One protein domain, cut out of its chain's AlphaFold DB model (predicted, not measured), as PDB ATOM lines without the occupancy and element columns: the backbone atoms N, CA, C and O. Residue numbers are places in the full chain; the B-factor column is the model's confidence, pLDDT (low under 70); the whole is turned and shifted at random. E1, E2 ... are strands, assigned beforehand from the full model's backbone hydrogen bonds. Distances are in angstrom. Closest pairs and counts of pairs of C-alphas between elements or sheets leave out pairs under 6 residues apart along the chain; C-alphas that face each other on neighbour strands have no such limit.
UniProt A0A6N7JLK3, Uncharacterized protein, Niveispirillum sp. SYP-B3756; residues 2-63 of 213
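What this domain is: This is residues 2 to 63 of the 213 residues of an uncharacterized protein of Niveispirillum sp. SYP-B3756 (UniProt A0A6N7JLK3). The domain has little regular structure: a long stretch with no named element, residues 2 to 49, swings in wide, open loops and leads into a small hairpin, E1 and E2. Residues 10 to 19 and 21 to 33 stand free. The 62 printed residues include no named helix and two named strands, E1 then E2, in one antiparallel sheet. The class is all strand, with only 10 residues in named elements. The whole is loose, with a radius of gyration of the C-alphas of 14.8 A and spans of 39 by 30 by 20 A.

How they stand to each other: E1, residues 50 to 52, and E2, residues 55 to 61, form a hairpin with a tight link of 2 residues. They are antiparallel, at 157 degrees between directions. C-alphas 51 and 59 face each other at 4.5 A. N 60 and O 50, 2.9 A apart, and N 55 and O 52, 3.0 A apart, are within hydrogen-bond range.

Where its parts are: The printed part begins at C-alpha 2 (30.848, -19.532, -20.175). E1 begins at C-alpha 50 (22.093, -26.799, 8.841) and is 7.2 A long. E2 is 14.0 A long and ends at C-alpha 61 (21.624, -26.293, 15.657).

The domain as a whole: The two C-alphas farthest apart, those of Ala 2 and Leu 63, are 43.2 A apart. The printed part has no cut. Mean pLDDT of the printed part is 75.3; residues 2 to 25 are under 70.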
ATOM      1  N   ALA A   2      31.564 -19.563 -21.449       41.31
ATOM      2  CA  ALA A   2      30.848 -19.532 -20.175       41.31
ATOM      3  C   ALA A   2      31.240 -18.241 -19.442       41.31
ATOM      4  O   ALA A   2      32.347 -18.140 -18.922       41.31
ATOM      5  N   GLY A   3      30.379 -17.224 -19.501       44.34
ATOM      6  CA  GLY A   3      30.585 -15.978 -18.767       44.34
ATOM      7  C   GLY A   3      30.393 -16.212 -17.272       44.34
ATOM      8  O   GLY A   3      29.404 -16.812 -16.857       44.34
ATOM      9  N   THR A   4      31.343 -15.761 -16.462       44.47
ATOM     10  CA  THR A   4      31.205 -15.710 -15.006       44.47
ATOM     11  C   THR A   4      30.302 -14.524 -14.671       44.47
ATOM     12  O   THR A   4      30.661 -13.379 -14.937       44.47
ATOM     13  N   TYR A   5      29.110 -14.783 -14.134       52.81
ATOM     14  CA  TYR A   5      28.217 -13.728 -13.656       52.81
ATOM     15  C   TYR A   5      28.554 -13.421 -12.196       52.81
ATOM     16  O   TYR A   5      28.454 -14.296 -11.337       52.81
ATOM     17  N   PHE A   6      28.956 -12.183 -11.916       45.25
ATOM     18  CA  PHE A   6      29.153 -11.686 -10.557       45.25
ATOM     19  C   PHE A   6      27.890 -10.945 -10.122       45.25
ATOM     20  O   PHE A   6      27.565  -9.890 -10.665       45.25
ATOM     21  N   LEU A   7      27.164 -11.488  -9.145       54.75
ATOM     22  CA  LEU A   7      26.092 -10.760  -8.474       54.75
ATOM     23  C   LEU A   7      26.722  -9.875  -7.388       54.75
ATOM     24  O   LEU A   7      27.053 -10.346  -6.304       54.75
ATOM     25  N   HIS A   8      26.922  -8.592  -7.688       49.06
ATOM     26  CA  HIS A   8      27.301  -7.594  -6.687       49.06
ATOM     27  C   HIS A   8      26.049  -7.124  -5.935       49.06
ATOM     28  O   HIS A   8      25.308  -6.270  -6.420       49.06
ATOM     29  N   LEU A   9      25.809  -7.673  -4.744       54.53
ATOM     30  CA  LEU A   9      24.798  -7.161  -3.818       54.53
ATOM     31  C   LEU A   9      25.415  -6.004  -3.026       54.53
ATOM     32  O   LEU A   9      26.284  -6.222  -2.187       54.53
ATOM     33  N   ASN A  10      25.003  -4.774  -3.329       47.12
ATOM     34  CA  ASN A  10      25.414  -3.572  -2.604       47.12
ATOM     35  C   ASN A  10      24.234  -3.106  -1.730       47.12
ATOM     36  O   ASN A  10      23.329  -2.450  -2.256       47.12
ATOM     37  N   PRO A  11      24.150  -3.490  -0.444       52.00
ATOM     38  CA  PRO A  11      22.976  -3.191   0.355       52.00
ATOM     39  C   PRO A  11      23.054  -1.757   0.889       52.00
ATOM     40  O   PRO A  11      23.845  -1.444   1.771       52.00
ATOM     41  N   VAL A  12      22.175  -0.890   0.388       51.53
ATOM     42  CA  VAL A  12      21.653   0.243   1.179       51.53
ATOM     43  C   VAL A  12      20.207  -0.004   1.637       51.53
ATOM     44  O   VAL A  12      19.694   0.735   2.468       51.53
ATOM     45  N   SER A  13      19.560  -1.077   1.166       55.38
ATOM     46  CA  SER A  13      18.315  -1.649   1.713       55.38
ATOM     47  C   SER A  13      18.128  -3.093   1.210       55.38
ATOM     48  O   SER A  13      18.868  -3.532   0.328       55.38
ATOM     49  N   SER A  14      17.194  -3.853   1.797       55.53
ATOM     50  CA  SER A  14      16.918  -5.255   1.444       55.53
ATOM     51  C   SER A  14      16.485  -5.396  -0.021       55.53
ATOM     52  O   SER A  14      15.381  -4.985  -0.382       55.53
ATOM     53  N   THR A  15      17.331  -5.986  -0.865       58.09
ATOM     54  CA  THR A  15      17.004  -6.281  -2.266       58.09
ATOM     55  C   THR A  15      16.186  -7.570  -2.353       58.09
ATOM     56  O   THR A  15      16.646  -8.620  -1.907       58.09
ATOM     57  N   ASP A  16      14.990  -7.504  -2.939       58.00
ATOM     58  CA  ASP A  16      14.177  -8.683  -3.252       58.00
ATOM     59  C   ASP A  16      14.831  -9.492  -4.389       58.00
ATOM     60  O   ASP A  16      15.056  -8.984  -5.489       58.00
ATOM     61  N   LEU A  17      15.170 -10.753  -4.110       57.44
ATOM     62  CA  LEU A  17      15.827 -11.673  -5.045       57.44
ATOM     63  C   LEU A  17      14.835 -12.599  -5.770       57.44
ATOM     64  O   LEU A  17      15.266 -13.513  -6.477       57.44
ATOM     65  N   SER A  18      13.525 -12.358  -5.634       54.28
ATOM     66  CA  SER A  18      12.443 -13.140  -6.253       54.28
ATOM     67  C   SER A  18      12.550 -13.279  -7.782       54.28
ATOM     68  O   SER A  18      12.014 -14.235  -8.343       54.28
ATOM     69  N   LEU A  19      13.290 -12.386  -8.458       57.12
ATOM     70  CA  LEU A  19      13.567 -12.466  -9.900       57.12
ATOM     71  C   LEU A  19      14.718 -13.414 -10.294       57.12
ATOM     72  O   LEU A  19      14.803 -13.782 -11.465       57.12
ATOM     73  N   TYR A  20      15.614 -13.788  -9.374       56.31
ATOM     74  CA  TYR A  20      16.896 -14.438  -9.708       56.31
ATOM     75  C   TYR A  20      17.083 -15.838  -9.112       56.31
ATOM     76  O   TYR A  20      18.032 -16.531  -9.480       56.31
ATOM     77  N   ALA A  21      16.180 -16.289  -8.240       56.50
ATOM     78  CA  ALA A  21      16.152 -17.666  -7.764       56.50
ATOM     79  C   ALA A  21      14.704 -18.133  -7.519       56.50
ATOM     80  O   ALA A  21      13.889 -17.340  -7.047       56.50
ATOM     81  N   PRO A  22      14.350 -19.397  -7.829       56.84
ATOM     82  CA  PRO A  22      13.018 -19.917  -7.535       56.84
ATOM     83  C   PRO A  22      12.723 -19.801  -6.032       56.84
ATOM     84  O   PRO A  22      13.528 -20.232  -5.205       56.84
ATOM     85  N   LEU A  23      11.555 -19.235  -5.695       56.34
ATOM     86  CA  LEU A  23      11.141 -18.889  -4.323       56.34
ATOM     87  C   LEU A  23      11.212 -20.073  -3.341       56.34
ATOM     88  O   LEU A  23      11.420 -19.888  -2.147       56.34
ATOM     89  N   ASN A  24      11.053 -21.292  -3.854       54.31
ATOM     90  CA  ASN A  24      11.055 -22.517  -3.072       54.31
ATOM     91  C   ASN A  24      12.265 -23.368  -3.465       54.31
ATOM     92  O   ASN A  24      12.244 -24.037  -4.496       54.31
ATOM     93  N   ARG A  25      13.276 -23.397  -2.586       65.56
ATOM     94  CA  ARG A  25      14.484 -24.248  -2.661       65.56
ATOM     95  C   ARG A  25      15.499 -23.832  -3.743       65.56
ATOM     96  O   ARG A  25      15.810 -24.635  -4.624       65.56
ATOM     97  N   PRO A  26      16.057 -22.611  -3.678       71.44
ATOM     98  CA  PRO A  26      17.157 -22.239  -4.559       71.44
ATOM     99  C   PRO A  26      18.346 -23.200  -4.376       71.44
ATOM    100  O   PRO A  26      18.750 -23.493  -3.253       71.44
ATOM    101  N   SER A  27      18.900 -23.698  -5.483       71.88
ATOM    102  CA  SER A  27      20.108 -24.530  -5.503       71.88
ATOM    103  C   SER A  27      21.212 -23.810  -6.265       71.88
ATOM    104  O   SER A  27      20.982 -23.346  -7.381       71.88
ATOM    105  N   PHE A  28      22.415 -23.769  -5.704       76.56
ATOM    106  CA  PHE A  28      23.579 -23.159  -6.341       76.56
ATOM    107  C   PHE A  28      24.588 -24.251  -6.703       76.56
ATOM    108  O   PHE A  28      24.841 -25.152  -5.906       76.56
ATOM    109  N   THR A  29      25.178 -24.174  -7.896       77.75
ATOM    110  CA  THR A  29      26.319 -25.015  -8.286       77.75
ATOM    111  C   THR A  29      27.599 -24.187  -8.211       77.75
ATOM    112  O   THR A  29      27.663 -23.119  -8.819       77.75
ATOM    113  N   GLY A  30      28.620 -24.676  -7.506       80.12
ATOM    114  CA  GLY A  30      29.890 -23.967  -7.304       80.12
ATOM    115  C   GLY A  30      30.004 -23.308  -5.926       80.12
ATOM    116  O   GLY A  30      29.377 -23.750  -4.966       80.12
ATOM    117  N   THR A  31      30.835 -22.271  -5.820       81.31
ATOM    118  CA  THR A  31      31.120 -21.583  -4.551       81.31
ATOM    119  C   THR A  31      30.167 -20.410  -4.342       81.31
ATOM    120  O   THR A  31      30.082 -19.519  -5.184       81.31
ATOM    121  N   VAL A  32      29.505 -20.367  -3.186       82.75
ATOM    122  CA  VAL A  32      28.790 -19.177  -2.703       82.75
ATOM    123  C   VAL A  32      29.751 -18.375  -1.822       82.75
ATOM    124  O   VAL A  32      30.285 -18.916  -0.858       82.75
ATOM    125  N   SER A  33      29.992 -17.104  -2.156       83.19
ATOM    126  CA  SER A  33      30.835 -16.191  -1.368       83.19
ATOM    127  C   SER A  33      29.973 -15.087  -0.760       83.19
ATOM    128  O   SER A  33      29.252 -14.400  -1.482       83.19
ATOM    129  N   ILE A  34      30.029 -14.933   0.562       83.62
ATOM    130  CA  ILE A  34      29.281 -13.929   1.328       83.62
ATOM    131  C   ILE A  34      30.314 -13.057   2.036       83.62
ATOM    132  O   ILE A  34      31.201 -13.576   2.707       83.62
ATOM    133  N   LYS A  35      30.236 -11.738   1.828       81.31
ATOM    134  CA  LYS A  35      31.252 -10.784   2.301       81.31
ATOM    135  C   LYS A  35      31.215 -10.569   3.818       81.31
ATOM    136  O   LYS A  35      32.256 -10.314   4.412       81.31
ATOM    137  N   ASP A  36      30.027 -10.681   4.403       86.56
ATOM    138  CA  ASP A  36      29.768 -10.417   5.817       86.56
ATOM    139  C   ASP A  36      29.296 -11.704   6.527       86.56
ATOM    140  O   ASP A  36      29.809 -12.793   6.272       86.56
ATOM    141  N   VAL A  37      28.331 -11.604   7.442       85.62
ATOM    142  CA  VAL A  37      27.891 -12.719   8.292       85.62
ATOM    143  C   VAL A  37      26.809 -13.561   7.614       85.62
ATOM    144  O   VAL A  37      25.877 -13.035   7.006       85.62
ATOM    145  N   VAL A  38      26.886 -14.880   7.801       88.69
ATOM    146  CA  VAL A  38      25.774 -15.802   7.544       88.69
ATOM    147  C   VAL A  38      24.989 -15.987   8.837       88.69
ATOM    148  O   VAL A  38      25.518 -16.515   9.813       88.69
ATOM    149  N   GLN A  39      23.730 -15.556   8.848       89.00
ATOM    150  CA  GLN A  39      22.800 -15.824   9.942       89.00
ATOM    151  C   GLN A  39      21.865 -16.964   9.551       89.00
ATOM    152  O   GLN A  39      21.380 -17.029   8.422       89.00
ATOM    153  N   LEU A  40      21.615 -17.861  10.496       89.44
ATOM    154  CA  LEU A  40      20.710 -18.992  10.342       89.44
ATOM    155  C   LEU A  40      19.593 -18.867  11.375       89.44
ATOM    156  O   LEU A  40      19.786 -18.267  12.431       89.44
ATOM    157  N   ALA A  41      18.431 -19.450  11.086       87.62
ATOM    158  CA  ALA A  41      17.385 -19.584  12.092       87.62
ATOM    159  C   ALA A  41      17.837 -20.513  13.237       87.62
ATOM    160  O   ALA A  41      18.691 -21.381  13.047       87.62
ATOM    161  N   GLU A  42      17.221 -20.370  14.411       84.62
ATOM    162  CA  GLU A  42      17.393 -21.292  15.537       84.62
ATOM    163  C   GLU A  42      16.806 -22.662  15.157       84.62
ATOM    164  O   GLU A  42      15.597 -22.894  15.216       84.62
ATOM    165  N   GLY A  43      17.649 -23.567  14.662       90.56
ATOM    166  CA  GLY A  43      17.251 -24.948  14.392       90.56
ATOM    167  C   GLY A  43      16.733 -25.649  15.653       90.56
ATOM    168  O   GLY A  43      16.952 -25.199  16.774       90.56
ATOM    169  N   ARG A  44      16.073 -26.792  15.485       93.12
ATOM    170  CA  ARG A  44      15.632 -27.672  16.584       93.12
ATOM    171  C   ARG A  44      16.299 -29.036  16.452       93.12
ATOM    172  O   ARG A  44      16.841 -29.349  15.400       93.12
ATOM    173  N   SER A  45      16.238 -29.879  17.481       91.44
ATOM    174  CA  SER A  45      16.872 -31.203  17.411       91.44
ATOM    175  C   SER A  45      16.284 -32.074  16.289       91.44
ATOM    176  O   SER A  45      17.032 -32.713  15.578       91.44
ATOM    177  N   GLY A  46      14.973 -32.026  16.027       94.19
ATOM    178  CA  GLY A  46      14.362 -32.739  14.888       94.19
ATOM    179  C   GLY A  46      14.493 -32.044  13.524       94.19
ATOM    180  O   GLY A  46      14.043 -32.587  12.523       94.19
ATOM    181  N   GLN A  47      15.039 -30.826  13.484       95.19
ATOM    182  CA  GLN A  47      15.265 -30.060  12.257       95.19
ATOM    183  C   GLN A  47      16.376 -29.029  12.507       95.19
ATOM    184  O   GLN A  47      16.081 -27.872  12.846       95.19
ATOM    185  N   PRO A  48      17.653 -29.437  12.421       97.06
ATOM    186  CA  PRO A  48      18.783 -28.543  12.626       97.06
ATOM    187  C   PRO A  48      18.796 -27.386  11.617       97.06
ATOM    188  O   PRO A  48      18.205 -27.466  10.540       97.06
ATOM    189  N   ALA A  49      19.476 -26.293  11.967       95.44
ATOM    190  CA  ALA A  49      19.552 -25.093  11.130       95.44
ATOM    191  C   ALA A  49      20.361 -25.343   9.848       95.44
ATOM    192  O   ALA A  49      20.044 -24.811   8.786       95.44
ATOM    193  N   LEU A  50      21.391 -26.183   9.960       95.38
ATOM    194  CA  LEU A  50      22.093 -26.799   8.841       95.38
ATOM    195  C   LEU A  50      21.875 -28.298   8.940       95.38
ATOM    196  O   LEU A  50      22.236 -28.873   9.961       95.38
ATOM    197  N   ALA A  51      21.326 -28.914   7.897       95.75
ATOM    198  CA  ALA A  51      21.050 -30.346   7.854       95.75
ATOM    199  C   ALA A  51      21.408 -30.939   6.486       95.75
ATOM    200  O   ALA A  51      21.598 -30.209   5.507       95.75
ATOM    201  N   PHE A  52      21.484 -32.265   6.403       94.31
ATOM    202  CA  PHE A  52      21.755 -32.966   5.151       94.31
ATOM    203  C   PHE A  52      20.452 -33.257   4.390       94.31
ATOM    204  O   PHE A  52      19.439 -33.629   4.970       94.31
ATOM    205  N   THR A  53      20.459 -33.139   3.057       89.50
ATOM    206  CA  THR A  53      19.241 -33.286   2.227       89.50
ATOM    207  C   THR A  53      18.531 -34.637   2.389       89.50
ATOM    208  O   THR A  53      17.311 -34.699   2.252       89.50
ATOM    209  N   ALA A  54      19.281 -35.709   2.658       93.94
ATOM    210  CA  ALA A  54      18.750 -37.060   2.860       93.94
ATOM    211  C   ALA A  54      18.631 -37.458   4.344       93.94
ATOM    212  O   ALA A  54      18.176 -38.557   4.638       93.94
ATOM    213  N   ASP A  55      19.048 -36.580   5.257       95.94
ATOM    214  CA  ASP A  55      19.107 -36.812   6.700       95.94
ATOM    215  C   ASP A  55      18.837 -35.468   7.400       95.94
ATOM    216  O   ASP A  55      19.736 -34.715   7.785       95.94
ATOM    217  N   ALA A  56      17.552 -35.105   7.411       95.12
ATOM    218  CA  ALA A  56      17.088 -33.781   7.813       95.12
ATOM    219  C   ALA A  56      17.115 -33.562   9.335       95.12
ATOM    220  O   ALA A  56      16.879 -32.439   9.780       95.12
ATOM    221  N   ASP A  57      17.384 -34.610  10.117       96.56
ATOM    222  CA  ASP A  57      17.462 -34.572  11.577       96.56
ATOM    223  C   ASP A  57      18.912 -34.673  12.101       96.56
ATOM    224  O   ASP A  57      19.136 -34.726  13.311       96.56
ATOM    225  N   THR A  58      19.899 -34.608  11.201       97.50
ATOM    226  CA  THR A  58      21.333 -34.596  11.516       97.50
ATOM    227  C   THR A  58      21.989 -33.316  11.004       97.50
ATOM    228  O   THR A  58      21.830 -32.937   9.842       97.50
ATOM    229  N   GLY A  59      22.759 -32.639  11.862       97.12
ATOM    230  CA  GLY A  59      23.465 -31.413  11.500       97.12
ATOM    231  C   GLY A  59      23.804 -30.488  12.671       97.12
ATOM    232  O   GLY A  59      24.149 -30.948  13.758       97.12
ATOM    233  N   ILE A  60      23.745 -29.172  12.442       97.00
ATOM    234  CA  ILE A  60      24.129 -28.132  13.414       97.00
ATOM    235  C   ILE A  60      22.914 -27.289  13.802       97.00
ATOM    236  O   ILE A  60      22.160 -26.829  12.939       97.00
ATOM    237  N   ALA A  61      22.732 -27.064  15.102       96.56
ATOM    238  CA  ALA A  61      21.624 -26.293  15.657       96.56
ATOM    239  C   ALA A  61      22.081 -25.333  16.767       96.56
ATOM    240  O   ALA A  61      23.178 -25.453  17.312       96.56
ATOM    241  N   HIS A  62      21.200 -24.396  17.112       95.19
ATOM    242  CA  HIS A  62      21.326 -23.508  18.264       95.19
ATOM    243  C   HIS A  62      20.138 -23.784  19.193       95.19
ATOM    244  O   HIS A  62      19.032 -23.313  18.938       95.19
ATOM    245  N   LEU A  63      20.342 -24.626  20.215       93.50
ATOM    246  CA  LEU A  63      19.259 -25.153  21.066       93.50
ATOM    247  C   LEU A  63      19.136 -24.447  22.426       93.50
ATOM    248  O   LEU A  63      18.183 -24.690  23.167       93.50
TER     249      LEU A  63